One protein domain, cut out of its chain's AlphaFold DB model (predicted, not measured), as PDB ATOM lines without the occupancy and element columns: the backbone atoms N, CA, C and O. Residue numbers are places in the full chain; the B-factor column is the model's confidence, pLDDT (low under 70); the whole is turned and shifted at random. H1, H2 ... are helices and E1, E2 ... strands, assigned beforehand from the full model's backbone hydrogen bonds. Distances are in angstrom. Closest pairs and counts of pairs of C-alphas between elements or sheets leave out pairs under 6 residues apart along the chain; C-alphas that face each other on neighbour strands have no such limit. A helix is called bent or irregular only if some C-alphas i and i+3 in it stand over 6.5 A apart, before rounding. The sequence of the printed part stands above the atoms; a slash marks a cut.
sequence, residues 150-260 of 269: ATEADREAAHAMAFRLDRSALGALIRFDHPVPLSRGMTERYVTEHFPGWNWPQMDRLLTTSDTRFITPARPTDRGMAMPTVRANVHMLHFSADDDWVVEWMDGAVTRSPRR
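What this domain is: This is residues 150 to 260 of the 269 residues of an uncharacterized protein of Pseudoclavibacter sp. CFCC 13611 (UniProt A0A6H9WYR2). A small antiparallel sheet of four strands, in the order E1, E4, E5, E6, stands between helices, with H1 on one face and H2 and H4 on the other. H3, the longest helix, lies farther out and off the sheet, while the hairpin of E2 and E3 beside H2 runs out into a long loop, of which residues 219 to 224 stick out. The printed part has 111 residues with four named helices and six named strands, in the order H1, E1, H2, H3, H4, E2, E3, E4, E5, E6, and its class is mixed. It is compact, with a radius of gyration of the C-alphas of 14.7 A and spans of 47 by 32 by 26 A.

How they stand to each other: Start at H1, residues 152 to 159. It is on the sheet of E1, residues 163 to 166, E4, 234 to 241, E5, 244 to 249, and E6, 254 to 256, with a height over the sheet of 9.6 A; its closest C-alpha to E4 is that of Ala 158, 5.9 A from His 238. In E1 and E4, look for N 165 and O 237, 2.8 A apart. Next, H2, residues 167 to 174, is on the opposite face, and its closest C-alphas with E4 are those of Arg 167 and His 235, 5.9 A apart. H3, residues 181 to 194, is near H2, with 5 pairs of C-alphas within 10 A. With its residues 187 to 191 alone, H3 only just touches H4, residues 200 to 209, with 3 pairs of C-alphas within 8 A; the closest are those of Glu 188 and Trp 200, 6.0 A apart, and the lines are about perpendicular at 87 degrees. H4 is on the same face as H2, with a height over the sheet of 10.3 A. E2, residues 213 to 215, and E3, 228 to 230, form a hairpin, with N 214 and O 229 2.8 A apart; the closest C-alphas of H2 and E3 are those of Gly 171 and Val 230, 5.7 A apart. E4, E5 and E6 form a meander, each strand the antiparallel neighbour of the one before, with N 238 and O 246 2.8 A apart and N 247 and O 255 2.7 A apart. Every O i to N i+4 pair is within hydrogen-bond range in H1, H2 and H4; in H3 it is 8 of 10.

Where its parts are: Find C-alpha 152 at (-42.623, -34.252, -6.242), where H1 begins. H3 runs 20.3 A from C-alpha 181 at (-29.946, -51.037, 30.564) and is irregular, with C-alphas 182 and 185 7.2 A apart. H4 spans 14.1 A, E4 18.6 A and E5 16.8 A. E6 ends at C-alpha 256, (-39.880, -46.278, 1.477).

The domain as a whole: The C-alphas farthest apart are those of Ala 153 and Thr 221, 47.7 A. The printed part has no cut, and the link from E2 to E3, 12 residues, is long. Mean pLDDT of the printed part is 79.7; residues 150 to 153, 178 to 184, 216 to 227 and 259 to 260 are under 70.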
ATOM      1  N   ALA A 150     -36.660 -38.521  -6.369       62.81
ATOM      2  CA  ALA A 150     -38.026 -38.659  -5.878       62.81
ATOM      3  C   ALA A 150     -38.948 -37.730  -6.678       62.81
ATOM      4  O   ALA A 150     -38.621 -36.550  -6.881       62.81
ATOM      5  N   THR A 151     -40.081 -38.255  -7.143       69.06
ATOM      6  CA  THR A 151     -41.075 -37.393  -7.779       69.06
ATOM      7  C   THR A 151     -41.574 -36.385  -6.747       69.06
ATOM      8  O   THR A 151     -41.523 -36.637  -5.542       69.06
ATOM      9  N   GLU A 152     -42.060 -35.227  -7.184       68.56
ATOM     10  CA  GLU A 152     -42.623 -34.252  -6.242       68.56
ATOM     11  C   GLU A 152     -43.770 -34.861  -5.416       68.56
ATOM     12  O   GLU A 152     -43.856 -34.640  -4.212       68.56
ATOM     13  N   ALA A 153     -44.556 -35.747  -6.035       68.69
ATOM     14  CA  ALA A 153     -45.587 -36.527  -5.362       68.69
ATOM     15  C   ALA A 153     -45.028 -37.463  -4.270       68.69
ATOM     16  O   ALA A 153     -45.670 -37.653  -3.238       68.69
ATOM     17  N   ASP A 154     -43.833 -38.039  -4.457       70.00
ATOM     18  CA  ASP A 154     -43.183 -38.862  -3.430       70.00
ATOM     19  C   ASP A 154     -42.779 -38.030  -2.207       70.00
ATOM     20  O   ASP A 154     -42.971 -38.481  -1.076       70.00
ATOM     21  N   ARG A 155     -42.257 -36.814  -2.423       71.62
ATOM     22  CA  ARG A 155     -41.901 -35.891  -1.332       71.62
ATOM     23  C   ARG A 155     -43.138 -35.389  -0.604       71.62
ATOM     24  O   ARG A 155     -43.171 -35.380   0.622       71.62
ATOM     25  N   GLU A 156     -44.183 -35.032  -1.345       76.69
ATOM     26  CA  GLU A 156     -45.452 -34.594  -0.767       76.69
ATOM     27  C   GLU A 156     -46.084 -35.698   0.097       76.69
ATOM     28  O   GLU A 156     -46.473 -35.447   1.239       76.69
ATOM     29  N   ALA A 157     -46.089 -36.946  -0.387       75.88
ATOM     30  CA  ALA A 157     -46.567 -38.093   0.383       75.88
ATOM     31  C   ALA A 157     -45.725 -38.353   1.647       75.88
ATOM     32  O   ALA A 157     -46.284 -38.654   2.702       75.88
ATOM     33  N   ALA A 158     -44.397 -38.209   1.574       79.88
ATOM     34  CA  ALA A 158     -43.520 -38.319   2.743       79.88
ATOM     35  C   ALA A 158     -43.797 -37.205   3.767       79.88
ATOM     36  O   ALA A 158     -43.845 -37.440   4.976       79.88
ATOM     37  N   HIS A 159     -44.035 -35.984   3.291       82.06
ATOM     38  CA  HIS A 159     -44.341 -34.822   4.122       82.06
ATOM     39  C   HIS A 159     -45.716 -34.897   4.799       82.06
ATOM     40  O   HIS A 159     -45.925 -34.220   5.804       82.06
ATOM     41  N   ALA A 160     -46.627 -35.731   4.293       85.44
ATOM     42  CA  ALA A 160     -47.923 -35.993   4.912       85.44
ATOM     43  C   ALA A 160     -47.859 -36.980   6.099       85.44
ATOM     44  O   ALA A 160     -48.860 -37.154   6.796       85.44
ATOM     45  N   MET A 161     -46.716 -37.638   6.340       87.94
ATOM     46  CA  MET A 161     -46.552 -38.568   7.463       87.94
ATOM     47  C   MET A 161     -46.562 -37.858   8.824       87.94
ATOM     48  O   MET A 161     -46.216 -36.682   8.941       87.94
ATOM     49  N   ALA A 162     -46.942 -38.593   9.874       90.31
ATOM     50  CA  ALA A 162     -47.178 -38.026  11.204       90.31
ATOM     51  C   ALA A 162     -45.920 -37.422  11.854       90.31
ATOM     52  O   ALA A 162     -46.006 -36.407  12.546       90.31
ATOM     53  N   PHE A 163     -44.758 -38.043  11.638       93.31
ATOM     54  CA  PHE A 163     -43.482 -37.606  12.192       93.31
ATOM     55  C   PHE A 163     -42.447 -37.383  11.096       93.31
ATOM     56  O   PHE A 163     -42.366 -38.130  10.121       93.31
ATOM     57  N   ARG A 164     -41.605 -36.371  11.317       94.50
ATOM     58  CA  ARG A 164     -40.451 -36.023  10.487       94.50
ATOM     59  C   ARG A 164     -39.249 -35.779  11.391       94.50
ATOM     60  O   ARG A 164     -39.319 -34.964  12.309       94.50
ATOM     61  N   LEU A 165     -38.142 -36.447  11.102       94.69
ATOM     62  CA  LEU A 165     -36.871 -36.276  11.792       94.69
ATOM     63  C   LEU A 165     -35.793 -35.943  10.773       94.69
ATOM     64  O   LEU A 165     -35.415 -36.781   9.955       94.69
ATOM     65  N   ASP A 166     -35.271 -34.721  10.849       94.00
ATOM     66  CA  ASP A 166     -34.018 -34.406  10.177       94.00
ATOM     67  C   ASP A 166     -32.851 -35.161  10.834       94.00
ATOM     68  O   ASP A 166     -32.969 -35.761  11.910       94.00
ATOM     69  N   ARG A 167     -31.683 -35.107  10.193       90.88
ATOM     70  CA  ARG A 167     -30.454 -35.729  10.697       90.88
ATOM     71  C   ARG A 167     -30.133 -35.379  12.161       90.88
ATOM     72  O   ARG A 167     -29.650 -36.240  12.894       90.88
ATOM     73  N   SER A 168     -30.352 -34.135  12.588       90.38
ATOM     74  CA  SER A 168     -30.020 -33.677  13.944       90.38
ATOM     75  C   SER A 168     -30.984 -34.260  14.977       90.38
ATOM     76  O   SER A 168     -30.547 -34.826  15.981       90.38
ATOM     77  N   ALA A 169     -32.289 -34.192  14.705       92.12
ATOM     78  CA  ALA A 169     -33.332 -34.768  15.549       92.12
ATOM     79  C   ALA A 169     -33.197 -36.295  15.648       92.12
ATOM     80  O   ALA A 169     -33.283 -36.869  16.736       92.12
ATOM     81  N   LEU A 170     -32.888 -36.952  14.528       92.06
ATOM     82  CA  LEU A 170     -32.588 -38.378  14.495       92.06
ATOM     83  C   LEU A 170     -31.327 -38.710  15.308       92.06
ATOM     84  O   LEU A 170     -31.297 -39.690  16.048       92.06
ATOM     85  N   GLY A 171     -30.302 -37.857  15.243       88.56
ATOM     86  CA  GLY A 171     -29.103 -37.981  16.068       88.56
ATOM     87  C   GLY A 171     -29.377 -37.817  17.559       88.56
ATOM     88  O   GLY A 171     -28.737 -38.492  18.362       88.56
ATOM     89  N   ALA A 172     -30.329 -36.966  17.947       87.69
ATOM     90  CA  ALA A 172     -30.773 -36.853  19.333       87.69
ATOM     91  C   ALA A 172     -31.488 -38.131  19.796       87.69
ATOM     92  O   ALA A 172     -31.151 -38.652  20.856       87.69
ATOM     93  N   LEU A 173     -32.391 -38.680  18.977       89.00
ATOM     94  CA  LEU A 173     -33.083 -39.940  19.263       89.00
ATOM     95  C   LEU A 173     -32.105 -41.114  19.430       89.00
ATOM     96  O   LEU A 173     -32.167 -41.829  20.427       89.00
ATOM     97  N   ILE A 174     -31.169 -41.289  18.493       87.69
ATOM     98  CA  ILE A 174     -30.214 -42.410  18.507       87.69
ATOM     99  C   ILE A 174     -29.269 -42.354  19.720       87.69
ATOM    100  O   ILE A 174     -28.773 -43.386  20.157       87.69
ATOM    101  N   ARG A 175     -29.057 -41.196  20.359       80.69
ATOM    102  CA  ARG A 175     -28.285 -41.140  21.620       80.69
ATOM    103  C   ARG A 175     -28.941 -41.910  22.768       80.69
ATOM    104  O   ARG A 175     -28.236 -42.310  23.692       80.69
ATOM    105  N   PHE A 176     -30.256 -42.120  22.716       79.12
ATOM    106  CA  PHE A 176     -30.991 -42.927  23.692       79.12
ATOM    107  C   PHE A 176     -30.958 -44.430  23.375       79.12
ATOM    108  O   PHE A 176     -31.417 -45.238  24.185       79.12
ATOM    109  N   ASP A 177     -30.362 -44.816  22.246       76.56
ATOM    110  CA  ASP A 177     -30.073 -46.198  21.863       76.56
ATOM    111  C   ASP A 177     -28.801 -46.705  22.562       76.56
ATOM    112  O   ASP A 177     -27.758 -46.938  21.947       76.56
ATOM    113  N   HIS A 178     -28.849 -46.785  23.895       66.75
ATOM    114  CA  HIS A 178     -27.691 -47.180  24.690       66.75
ATOM    115  C   HIS A 178     -27.765 -48.668  25.089       66.75
ATOM    116  O   HIS A 178     -28.734 -49.085  25.731       66.75
ATOM    117  N   PRO A 179     -26.721 -49.473  24.816       56.97
ATOM    118  CA  PRO A 179     -26.712 -50.915  25.098       56.97
ATOM    119  C   PRO A 179     -26.747 -51.271  26.597       56.97
ATOM    120  O   PRO A 179     -27.135 -52.379  26.967       56.97
ATOM    121  N   VAL A 180     -26.362 -50.346  27.483       58.72
ATOM    122  CA  VAL A 180     -26.450 -50.541  28.945       58.72
ATOM    123  C   VAL A 180     -27.868 -50.217  29.454       58.72
ATOM    124  O   VAL A 180     -28.338 -49.094  29.249       58.72
ATOM    125  N   PRO A 181     -28.531 -51.139  30.184       51.69
ATOM    126  CA  PRO A 181     -29.946 -51.037  30.564       51.69
ATOM    127  C   PRO A 181     -30.307 -49.909  31.546       51.69
ATOM    128  O   PRO A 181     -31.493 -49.651  31.734       51.69
ATOM    129  N   LEU A 182     -29.328 -49.196  32.120       49.62
ATOM    130  CA  LEU A 182     -29.557 -48.002  32.954       49.62
ATOM    131  C   LEU A 182     -30.348 -46.906  32.219       49.62
ATOM    132  O   LEU A 182     -31.012 -46.087  32.847       49.62
ATOM    133  N   SER A 183     -30.314 -46.929  30.888       55.88
ATOM    134  CA  SER A 183     -30.946 -45.931  30.029       55.88
ATOM    135  C   SER A 183     -32.396 -46.262  29.686       55.88
ATOM    136  O   SER A 183     -33.097 -45.366  29.242       55.88
ATOM    137  N   ARG A 184     -32.887 -47.495  29.911       61.97
ATOM    138  CA  ARG A 184     -34.224 -47.905  29.431       61.97
ATOM    139  C   ARG A 184     -35.340 -46.997  29.949       61.97
ATOM    140  O   ARG A 184     -36.165 -46.563  29.158       61.97
ATOM    141  N   GLY A 185     -35.295 -46.607  31.223       71.75
ATOM    142  CA  GLY A 185     -36.260 -45.654  31.780       71.75
ATOM    143  C   GLY A 185     -36.146 -44.236  31.198       71.75
ATOM    144  O   GLY A 185     -37.155 -43.557  31.046       71.75
ATOM    145  N   MET A 186     -34.942 -43.782  30.828       80.31
ATOM    146  CA  MET A 186     -34.751 -42.479  30.169       80.31
ATOM    147  C   MET A 186     -35.187 -42.517  28.703       80.31
ATOM    148  O   MET A 186     -35.832 -41.583  28.242       80.31
ATOM    149  N   THR A 187     -34.872 -43.600  27.993       83.69
ATOM    150  CA  THR A 187     -35.274 -43.844  26.606       83.69
ATOM    151  C   THR A 187     -36.792 -43.944  26.492       83.69
ATOM    152  O   THR A 187     -37.384 -43.262  25.664       83.69
ATOM    153  N   GLU A 188     -37.444 -44.724  27.358       83.56
ATOM    154  CA  GLU A 188     -38.907 -44.824  27.404       83.56
ATOM    155  C   GLU A 188     -39.555 -43.474  27.713       83.56
ATOM    156  O   GLU A 188     -40.520 -43.094  27.047       83.56
ATOM    157  N   ARG A 189     -39.002 -42.714  28.669       85.62
ATOM    158  CA  ARG A 189     -39.500 -41.371  28.988       85.62
ATOM    159  C   ARG A 189     -39.355 -40.419  27.804       85.62
ATOM    160  O   ARG A 189     -40.321 -39.747  27.468       85.62
ATOM    161  N   TYR A 190     -38.188 -40.395  27.159       87.62
ATOM    162  CA  TYR A 190     -37.935 -39.570  25.978       87.62
ATOM    163  C   TYR A 190     -38.901 -39.914  24.841       87.62
ATOM    164  O   TYR A 190     -39.522 -39.021  24.269       87.62
ATOM    165  N   VAL A 191     -39.085 -41.204  24.540       89.12
ATOM    166  CA  VAL A 191     -40.028 -41.632  23.498       89.12
ATOM    167  C   VAL A 191     -41.455 -41.222  23.853       89.12
ATOM    168  O   VAL A 191     -42.138 -40.654  23.015       89.12
ATOM    169  N   THR A 192     -41.885 -41.431  25.097       88.06
ATOM    170  CA  THR A 192     -43.236 -41.055  25.544       88.06
ATOM    171  C   THR A 192     -43.473 -39.542  25.460       88.06
ATOM    172  O   THR A 192     -44.566 -39.109  25.102       88.06
ATOM    173  N   GLU A 193     -42.458 -38.739  25.787       91.12
ATOM    174  CA  GLU A 193     -42.522 -37.273  25.799       91.12
ATOM    175  C   GLU A 193     -42.525 -36.671  24.384       91.12
ATOM    176  O   GLU A 193     -43.273 -35.732  24.120       91.12
ATOM    177  N   HIS A 194     -41.727 -37.222  23.465       89.81
ATOM    178  CA  HIS A 194     -41.529 -36.654  22.126       89.81
ATOM    179  C   HIS A 194     -42.315 -37.359  21.011       89.81
ATOM    180  O   HIS A 194     -42.537 -36.766  19.956       89.81
ATOM    181  N   PHE A 195     -42.760 -38.596  21.237       92.25
ATOM    182  CA  PHE A 195     -43.489 -39.417  20.269       92.25
ATOM    183  C   PHE A 195     -44.713 -40.066  20.943       92.25
ATOM    184  O   PHE A 195     -44.707 -41.263  21.243       92.25
ATOM    185  N   PRO A 196     -45.783 -39.296  21.218       89.88
ATOM    186  CA  PRO A 196     -46.970 -39.825  21.883       89.88
ATOM    187  C   PRO A 196     -47.551 -41.038  21.146       89.88
ATOM    188  O   PRO A 196     -47.747 -41.006  19.933       89.88
ATOM    189  N   GLY A 197     -47.829 -42.114  21.885       89.62
ATOM    190  CA  GLY A 197     -48.336 -43.374  21.328       89.62
ATOM    191  C   GLY A 197     -47.259 -44.346  20.833       89.62
ATOM    192  O   GLY A 197     -47.599 -45.470  20.468       89.62
ATOM    193  N   TRP A 198     -45.980 -43.961  20.872       93.44
ATOM    194  CA  TRP A 198     -44.855 -44.832  20.533       93.44
ATOM    195  C   TRP A 198     -44.195 -45.441  21.766       93.44
ATOM    196  O   TRP A 198     -44.217 -44.884  22.863       93.44
ATOM    197  N   ASN A 199     -43.538 -46.579  21.562       90.25
ATOM    198  CA  ASN A 199     -42.602 -47.161  22.516       90.25
ATOM    199  C   ASN A 199     -41.237 -47.429  21.865       90.25
ATOM    200  O   ASN A 199     -41.090 -47.432  20.640       90.25
ATOM    201  N   TRP A 200     -40.218 -47.652  22.698       88.75
ATOM    202  CA  TRP A 200     -38.862 -47.900  22.209       88.75
ATOM    203  C   TRP A 200     -38.755 -49.112  21.262       88.75
ATOM    204  O   TRP A 200     -38.119 -48.967  20.224       88.75
ATOM    205  N   PRO A 201     -39.388 -50.274  21.526       88.44
ATOM    206  CA  PRO A 201     -39.387 -51.388  20.575       88.44
ATOM    207  C   PRO A 201     -39.882 -51.041  19.162       88.44
ATOM    208  O   PRO A 201     -39.290 -51.500  18.188       88.44
ATOM    209  N   GLN A 202     -40.942 -50.236  19.029       91.06
ATOM    210  CA  GLN A 202     -41.417 -49.753  17.724       91.06
ATOM    211  C   GLN A 202     -40.385 -48.833  17.066       91.06
ATOM    212  O   GLN A 202     -40.098 -48.963  15.878       91.06
ATOM    213  N   MET A 203     -39.769 -47.949  17.849       91.31
ATOM    214  CA  MET A 203     -38.728 -47.050  17.359       91.31
ATOM    215  C   MET A 203     -37.472 -47.811  16.900       91.31
ATOM    216  O   MET A 203     -36.931 -47.532  15.836       91.31
ATOM    217  N   ASP A 204     -37.031 -48.823  17.647       88.12
ATOM    218  CA  ASP A 204     -35.895 -49.671  17.267       88.12
ATOM    219  C   ASP A 204     -36.174 -50.453  15.971       88.12
ATOM    220  O   ASP A 204     -35.303 -50.554  15.100       88.12
ATOM    221  N   ARG A 205     -37.410 -50.939  15.783       87.81
ATOM    222  CA  ARG A 205     -37.844 -51.560  14.520       87.81
ATOM    223  C   ARG A 205     -37.822 -50.573  13.359       87.81
ATOM    224  O   ARG A 205     -37.281 -50.913  12.307       87.81
ATOM    225  N   LEU A 206     -38.343 -49.363  13.550       90.44
ATOM    226  CA  LEU A 206     -38.291 -48.292  12.554       90.44
ATOM    227  C   LEU A 206     -36.842 -47.982  12.153       90.44
ATOM    228  O   LEU A 206     -36.503 -48.043  10.976       90.44
ATOM    229  N   LEU A 207     -35.963 -47.704  13.121       89.06
ATOM    230  CA  LEU A 207     -34.550 -47.377  12.885       89.06
ATOM    231  C   LEU A 207     -33.785 -48.511  12.188       89.06
ATOM    232  O   LEU A 207     -32.902 -48.260  11.367       89.06
ATOM    233  N   THR A 208     -34.127 -49.761  12.502       84.31
ATOM    234  CA  THR A 208     -33.532 -50.947  11.876       84.31
ATOM    235  C   THR A 208     -34.030 -51.158  10.450       84.31
ATOM    236  O   THR A 208     -33.230 -51.426   9.557       84.31
ATOM    237  N   THR A 209     -35.339 -51.053  10.214       84.44
ATOM    238  CA  THR A 209     -35.936 -51.341   8.899       84.44
ATOM    239  C   THR A 209     -35.692 -50.217   7.893       84.44
ATOM    240  O   THR A 209     -35.422 -50.509   6.731       84.44
ATOM    241  N   SER A 210     -35.704 -48.962   8.353       86.19
ATOM    242  CA  SER A 210     -35.314 -47.773   7.575       86.19
ATOM    243  C   SER A 210     -33.807 -47.665   7.323       86.19
ATOM    244  O   SER A 210     -33.378 -46.821   6.542       86.19
ATOM    245  N   ASP A 211     -32.995 -48.496   7.990       85.50
ATOM    246  CA  ASP A 211     -31.530 -48.494   7.906       85.50
ATOM    247  C   ASP A 211     -30.908 -47.100   8.119       85.50
ATOM    248  O   ASP A 211     -29.882 -46.752   7.540       85.50
ATOM    249  N   THR A 212     -31.527 -46.273   8.958       87.81
ATOM    250  CA  THR A 212     -31.059 -44.906   9.245       87.81
ATOM    251  C   THR A 212     -30.013 -44.861  10.366       87.81
ATOM    252  O   THR A 212     -29.288 -43.870  10.522       87.81
ATOM    253  N   ARG A 213     -29.878 -45.967  11.109       84.56
ATOM    254  CA  ARG A 213     -28.884 -46.194  12.163       84.56
ATOM    255  C   ARG A 213     -27.617 -46.846  11.598       84.56
ATOM    256  O   ARG A 213     -27.654 -47.936  11.034       84.56
ATOM    257  N   PHE A 214     -26.473 -46.208  11.816       76.50
ATOM    258  CA  PHE A 214     -25.147 -46.786  11.629       76.50
ATOM    259  C   PHE A 214     -24.631 -47.332  12.961       76.50
ATOM    260  O   PHE A 214     -24.579 -46.610  13.956       76.50
ATOM    261  N   ILE A 215     -24.210 -48.594  12.971       71.88
ATOM    262  CA  ILE A 215     -23.520 -49.205  14.108       71.88
ATOM    263  C   ILE A 215     -22.094 -49.485  13.653       71.88
ATOM    264  O   ILE A 215     -21.888 -50.307  12.760       71.88
ATOM    265  N   THR A 216     -21.126 -48.794  14.257       62.44
ATOM    266  CA  THR A 216     -19.699 -49.046  14.031       62.44
ATOM    267  C   THR A 216     -19.420 -50.527  14.284       62.44
ATOM    268  O   THR A 216     -19.664 -51.011  15.394       62.44
ATOM    269  N   PRO A 217     -18.931 -51.281  13.293       56.50
ATOM    270  CA  PRO A 217     -18.599 -52.674  13.505       56.50
ATOM    271  C   PRO A 217     -17.461 -52.797  14.535       56.50
ATOM    272  O   PRO A 217     -16.344 -52.362  14.280       56.50
ATOM    273  N   ALA A 218     -17.737 -53.408  15.694       52.72
ATOM    274  CA  ALA A 218     -16.799 -53.501  16.821       52.72
ATOM    275  C   ALA A 218     -15.432 -54.091  16.418       52.72
ATOM    276  O   ALA A 218     -15.377 -55.200  15.872       52.72
ATOM    277  N   ARG A 219     -14.309 -53.407  16.677       54.97
ATOM    278  CA  ARG A 219     -12.993 -54.031  16.459       54.97
ATOM    279  C   ARG A 219     -12.739 -55.098  17.529       54.97
ATOM    280  O   ARG A 219     -13.122 -54.901  18.679       54.97
ATOM    281  N   PRO A 220     -11.988 -56.170  17.217       49.81
ATOM    282  CA  PRO A 220     -11.478 -57.086  18.243       49.81
ATOM    283  C   PRO A 220     -10.652 -56.379  19.334       49.81
ATOM    284  O   PRO A 220     -10.509 -56.895  20.438       49.81
ATOM    285  N   THR A 221     -10.096 -55.202  19.025       50.97
ATOM    286  CA  THR A 221      -9.260 -54.387  19.917       50.97
ATOM    287  C   THR A 221     -10.017 -53.273  20.645       50.97
ATOM    288  O   THR A 221      -9.423 -52.611  21.498       50.97
ATOM    289  N   ASP A 222     -11.290 -53.027  20.320       54.41
ATOM    290  CA  ASP A 222     -12.052 -51.959  20.965       54.41
ATOM    291  C   ASP A 222     -12.444 -52.381  22.383       54.41
ATOM    292  O   ASP A 222     -13.229 -53.300  22.595       54.41
ATOM    293  N   ARG A 223     -11.905 -51.671  23.380       51.72
ATOM    294  CA  ARG A 223     -12.393 -51.735  24.770       51.72
ATOM    295  C   ARG A 223     -13.652 -50.881  24.987       51.72
ATOM    296  O   ARG A 223     -14.216 -50.903  26.077       51.72
ATOM    297  N   GLY A 224     -14.052 -50.099  23.981       54.78
ATOM    298  CA  GLY A 224     -15.248 -49.261  23.992       54.78
ATOM    299  C   GLY A 224     -16.453 -49.978  23.385       54.78
ATOM    300  O   GLY A 224     -16.312 -50.776  22.464       54.78
ATOM    301  N   MET A 225     -17.647 -49.681  23.894       59.41
ATOM    302  CA  MET A 225     -18.897 -50.170  23.309       59.41
ATOM    303  C   MET A 225     -19.153 -49.463  21.972       59.41
ATOM    304  O   MET A 225     -18.998 -48.245  21.881       59.41
ATOM    305  N   ALA A 226     -19.563 -50.216  20.948       63.22
ATOM    306  CA  ALA A 226     -20.011 -49.640  19.685       63.22
ATOM    307  C   ALA A 226     -21.215 -48.725  19.949       63.22
ATOM    308  O   ALA A 226     -22.236 -49.176  20.469       63.22
ATOM    309  N   MET A 227     -21.081 -47.442  19.613       68.62
ATOM    310  CA  MET A 227     -22.138 -46.454  19.811       68.62
ATOM    311  C   MET A 227     -22.902 -46.256  18.502       68.62
ATOM    312  O   MET A 227     -22.284 -45.872  17.503       68.62
ATOM    313  N   PRO A 228     -24.225 -46.473  18.495       79.31
ATOM    314  CA  PRO A 228     -25.069 -46.122  17.365       79.31
ATOM    315  C   PRO A 228     -24.945 -44.640  16.986       79.31
ATOM    316  O   PRO A 228     -24.782 -43.763  17.836       79.31
ATOM    317  N   THR A 229     -25.030 -44.346  15.693       81.56
ATOM    318  CA  THR A 229     -25.091 -42.982  15.150       81.56
ATOM    319  C   THR A 229     -26.010 -42.937  13.932       81.56
ATOM    320  O   THR A 229     -26.420 -43.974  13.420       81.56
ATOM    321  N   VAL A 230     -26.331 -41.745  13.435       87.81
ATOM    322  CA  VAL A 230     -27.084 -41.583  12.181       87.81
ATOM    323  C   VAL A 230     -26.179 -41.876  10.986       87.81
ATOM    324  O   VAL A 230     -25.064 -41.351  10.921       87.81
ATOM    325  N   ARG A 231     -26.659 -42.645  10.003       86.44
ATOM    326  CA  ARG A 231     -25.945 -42.849   8.728       86.44
ATOM    327  C   ARG A 231     -25.648 -41.532   8.027       86.44
ATOM    328  O   ARG A 231     -26.549 -40.717   7.881       86.44
ATOM    329  N   ALA A 232     -24.422 -41.338   7.540       85.38
ATOM    330  CA  ALA A 232     -23.945 -40.088   6.936       85.38
ATOM    331  C   ALA A 232     -24.798 -39.537   5.777       85.38
ATOM    332  O   ALA A 232     -24.868 -38.326   5.598       85.38
ATOM    333  N   ASN A 233     -25.466 -40.404   5.018       87.06
ATOM    334  CA  ASN A 233     -26.264 -40.029   3.852       87.06
ATOM    335  C   ASN A 233     -27.758 -39.823   4.134       87.06
ATOM    336  O   ASN A 233     -28.499 -39.578   3.188       87.06
ATOM    337  N   VAL A 234     -28.222 -39.933   5.381       90.81
ATOM    338  CA  VAL A 234     -29.624 -39.625   5.716       90.81
ATOM    339  C   VAL A 234     -29.824 -38.116   5.681       90.81
ATOM    340  O   VAL A 234     -29.121 -37.389   6.393       90.81
ATOM    341  N   HIS A 235     -30.796 -37.670   4.883       91.31
ATOM    342  CA  HIS A 235     -31.293 -36.300   4.904       91.31
ATOM    343  C   HIS A 235     -32.449 -36.175   5.903       91.31
ATOM    344  O   HIS A 235     -32.351 -35.407   6.867       91.31
ATOM    345  N   MET A 236     -33.496 -36.984   5.722       93.50
ATOM    346  CA  MET A 236     -34.710 -36.931   6.533       93.50
ATOM    347  C   MET A 236     -35.375 -38.306   6.647       93.50
ATOM    348  O   MET A 236     -35.349 -39.098   5.707       93.50
ATOM    349  N   LEU A 237     -35.973 -38.587   7.803       94.31
ATOM    350  CA  LEU A 237     -36.819 -39.753   8.049       94.31
ATOM    351  C   LEU A 237     -38.251 -39.286   8.325       94.31
ATOM    352  O   LEU A 237     -38.487 -38.509   9.247       94.31
ATOM    353  N   HIS A 238     -39.196 -39.812   7.560       94.31
ATOM    354  CA  HIS A 238     -40.632 -39.622   7.705       94.31
ATOM    355  C   HIS A 238     -41.260 -40.936   8.143       94.31
ATOM    356  O   HIS A 238     -40.863 -41.994   7.648       94.31
ATOM    357  N   PHE A 239     -42.218 -40.898   9.066       93.69
ATOM    358  CA  PHE A 239     -42.905 -42.111   9.496       93.69
ATOM    359  C   PHE A 239     -44.254 -41.835  10.154       93.69
ATOM    360  O   PHE A 239     -44.459 -40.813  10.810       93.69
ATOM    361  N   SER A 240     -45.154 -42.803  10.011       91.38
ATOM    362  CA  SER A 240     -46.440 -42.846  10.717       91.38
ATOM    363  C   SER A 240     -46.585 -44.110  11.570       91.38
ATOM    364  O   SER A 240     -47.312 -44.092  12.562       91.38
ATOM    365  N   ALA A 241     -45.853 -45.180  11.236       89.50
ATOM    366  CA  ALA A 241     -45.776 -46.437  11.982       89.50
ATOM    367  C   ALA A 241     -44.380 -47.074  11.837       89.50
ATOM    368  O   ALA A 241     -43.549 -46.605  11.059       89.50
ATOM    369  N   ASP A 242     -44.088 -48.128  12.605       87.12
ATOM    370  CA  ASP A 242     -42.775 -48.793  12.587       87.12
ATOM    371  C   ASP A 242     -42.481 -49.529  11.269       87.12
ATOM    372  O   ASP A 242     -41.323 -49.825  10.967       87.12
ATOM    373  N   ASP A 243     -43.512 -49.771  10.460       86.31
ATOM    374  CA  ASP A 243     -43.441 -50.328   9.112       86.31
ATOM    375  C   ASP A 243     -44.012 -49.410   8.014       86.31
ATOM    376  O   ASP A 243     -44.084 -49.825   6.857       86.31
ATOM    377  N   ASP A 244     -44.347 -48.159   8.342       87.69
ATOM    378  CA  ASP A 244     -44.773 -47.127   7.391       87.69
ATOM    379  C   ASP A 244     -43.851 -45.913   7.501       87.69
ATOM    380  O   ASP A 244     -44.018 -45.047   8.370       87.69
ATOM    381  N   TRP A 245     -42.830 -45.903   6.644       90.31
ATOM    382  CA  TRP A 245     -41.755 -44.922   6.684       90.31
ATOM    383  C   TRP A 245     -41.215 -44.584   5.299       90.31
ATOM    384  O   TRP A 245     -41.263 -45.390   4.366       90.31
ATOM    385  N   VAL A 246     -40.639 -43.390   5.191       89.50
ATOM    386  CA  VAL A 246     -39.923 -42.888   4.019       89.50
ATOM    387  C   VAL A 246     -38.617 -42.236   4.473       89.50
ATOM    388  O   VAL A 246     -38.597 -41.455   5.415       89.50
ATOM    389  N   VAL A 247     -37.513 -42.558   3.810       88.56
ATOM    390  CA  VAL A 247     -36.200 -41.947   4.016       88.56
ATOM    391  C   VAL A 247     -35.828 -41.155   2.777       88.56
ATOM    392  O   VAL A 247     -35.736 -41.713   1.680       88.56
ATOM    393  N   GLU A 248     -35.569 -39.872   2.980       88.44
ATOM    394  CA  GLU A 248     -34.907 -39.013   2.012       88.44
ATOM    395  C   GLU A 248     -33.402 -39.062   2.258       88.44
ATOM    396  O   GLU A 248     -32.917 -38.922   3.391       88.44
ATOM    397  N   TRP A 249     -32.648 -39.260   1.189       87.62
ATOM    398  CA  TRP A 249     -31.200 -39.369   1.238       87.62
ATOM    399  C   TRP A 249     -30.541 -38.100   0.698       87.62
ATOM    400  O   TRP A 249     -31.123 -37.346  -0.075       87.62
ATOM    401  N   MET A 250     -29.293 -37.865   1.096       86.62
ATOM    402  CA  MET A 250     -28.512 -36.687   0.695       86.62
ATOM    403  C   MET A 250     -28.249 -36.613  -0.816       86.62
ATOM    404  O   MET A 250     -27.921 -35.541  -1.315       86.62
ATOM    405  N   ASP A 251     -28.376 -37.730  -1.534       78.62
ATOM    406  CA  ASP A 251     -28.294 -37.787  -2.994       78.62
ATOM    407  C   ASP A 251     -29.639 -37.522  -3.695       78.62
ATOM    408  O   ASP A 251     -29.727 -37.658  -4.908       78.62
ATOM    409  N   GLY A 252     -30.679 -37.125  -2.952       78.50
ATOM    410  CA  GLY A 252     -32.010 -36.808  -3.484       78.50
ATOM    411  C   GLY A 252     -32.909 -38.028  -3.693       78.50
ATOM    412  O   GLY A 252     -34.120 -37.869  -3.887       78.50
ATOM    413  N   ALA A 253     -32.342 -39.231  -3.586       78.31
ATOM    414  CA  ALA A 253     -33.097 -40.462  -3.676       78.31
ATOM    415  C   ALA A 253     -34.056 -40.599  -2.490       78.31
ATOM    416  O   ALA A 253     -33.788 -40.137  -1.376       78.31
ATOM    417  N   VAL A 254     -35.145 -41.328  -2.716       80.00
ATOM    418  CA  VAL A 254     -36.114 -41.676  -1.677       80.00
ATOM    419  C   VAL A 254     -36.261 -43.184  -1.579       80.00
ATOM    420  O   VAL A 254     -36.305 -43.910  -2.572       80.00
ATOM    421  N   THR A 255     -36.310 -43.681  -0.351       80.25
ATOM    422  CA  THR A 255     -36.608 -45.081  -0.065       80.25
ATOM    423  C   THR A 255     -37.768 -45.173   0.898       80.25
ATOM    424  O   THR A 255     -37.851 -44.394   1.832       80.25
ATOM    425  N   ARG A 256     -38.667 -46.123   0.682       80.88
ATOM    426  CA  ARG A 256     -39.880 -46.278   1.477       80.88
ATOM    427  C   ARG A 256     -40.000 -47.697   1.995       80.88
ATOM    428  O   ARG A 256     -39.440 -48.621   1.394       80.88
ATOM    429  N   SER A 257     -40.744 -47.872   3.078       81.25
ATOM    430  CA  SER A 257     -41.084 -49.202   3.552       81.25
ATOM    431  C   SER A 257     -41.813 -49.982   2.447       81.25
ATOM    432  O   SER A 257     -42.486 -49.398   1.585       81.25
ATOM    433  N   PRO A 258     -41.680 -51.317   2.409       70.06
ATOM    434  CA  PRO A 258     -42.547 -52.118   1.568       70.06
ATOM    435  C   PRO A 258     -43.982 -51.847   1.998       70.06
ATOM    436  O   PRO A 258     -44.335 -52.172   3.131       70.06
ATOM    437  N   ARG A 259     -44.803 -51.266   1.109       52.81
ATOM    438  CA  ARG A 259     -46.248 -51.199   1.340       52.81
ATOM    439  C   ARG A 259     -46.688 -52.613   1.694       52.81
ATOM    440  O   ARG A 259     -46.585 -53.513   0.856       52.81
ATOM    441  N   ARG A 260     -47.161 -52.833   2.924       44.28
ATOM    442  CA  ARG A 260     -48.001 -54.002   3.154       44.28
ATOM    443  C   ARG A 260     -49.193 -53.791   2.239       44.28
ATOM    444  O   ARG A 260     -49.903 -52.800   2.385       44.28
TER     445      ARG A 260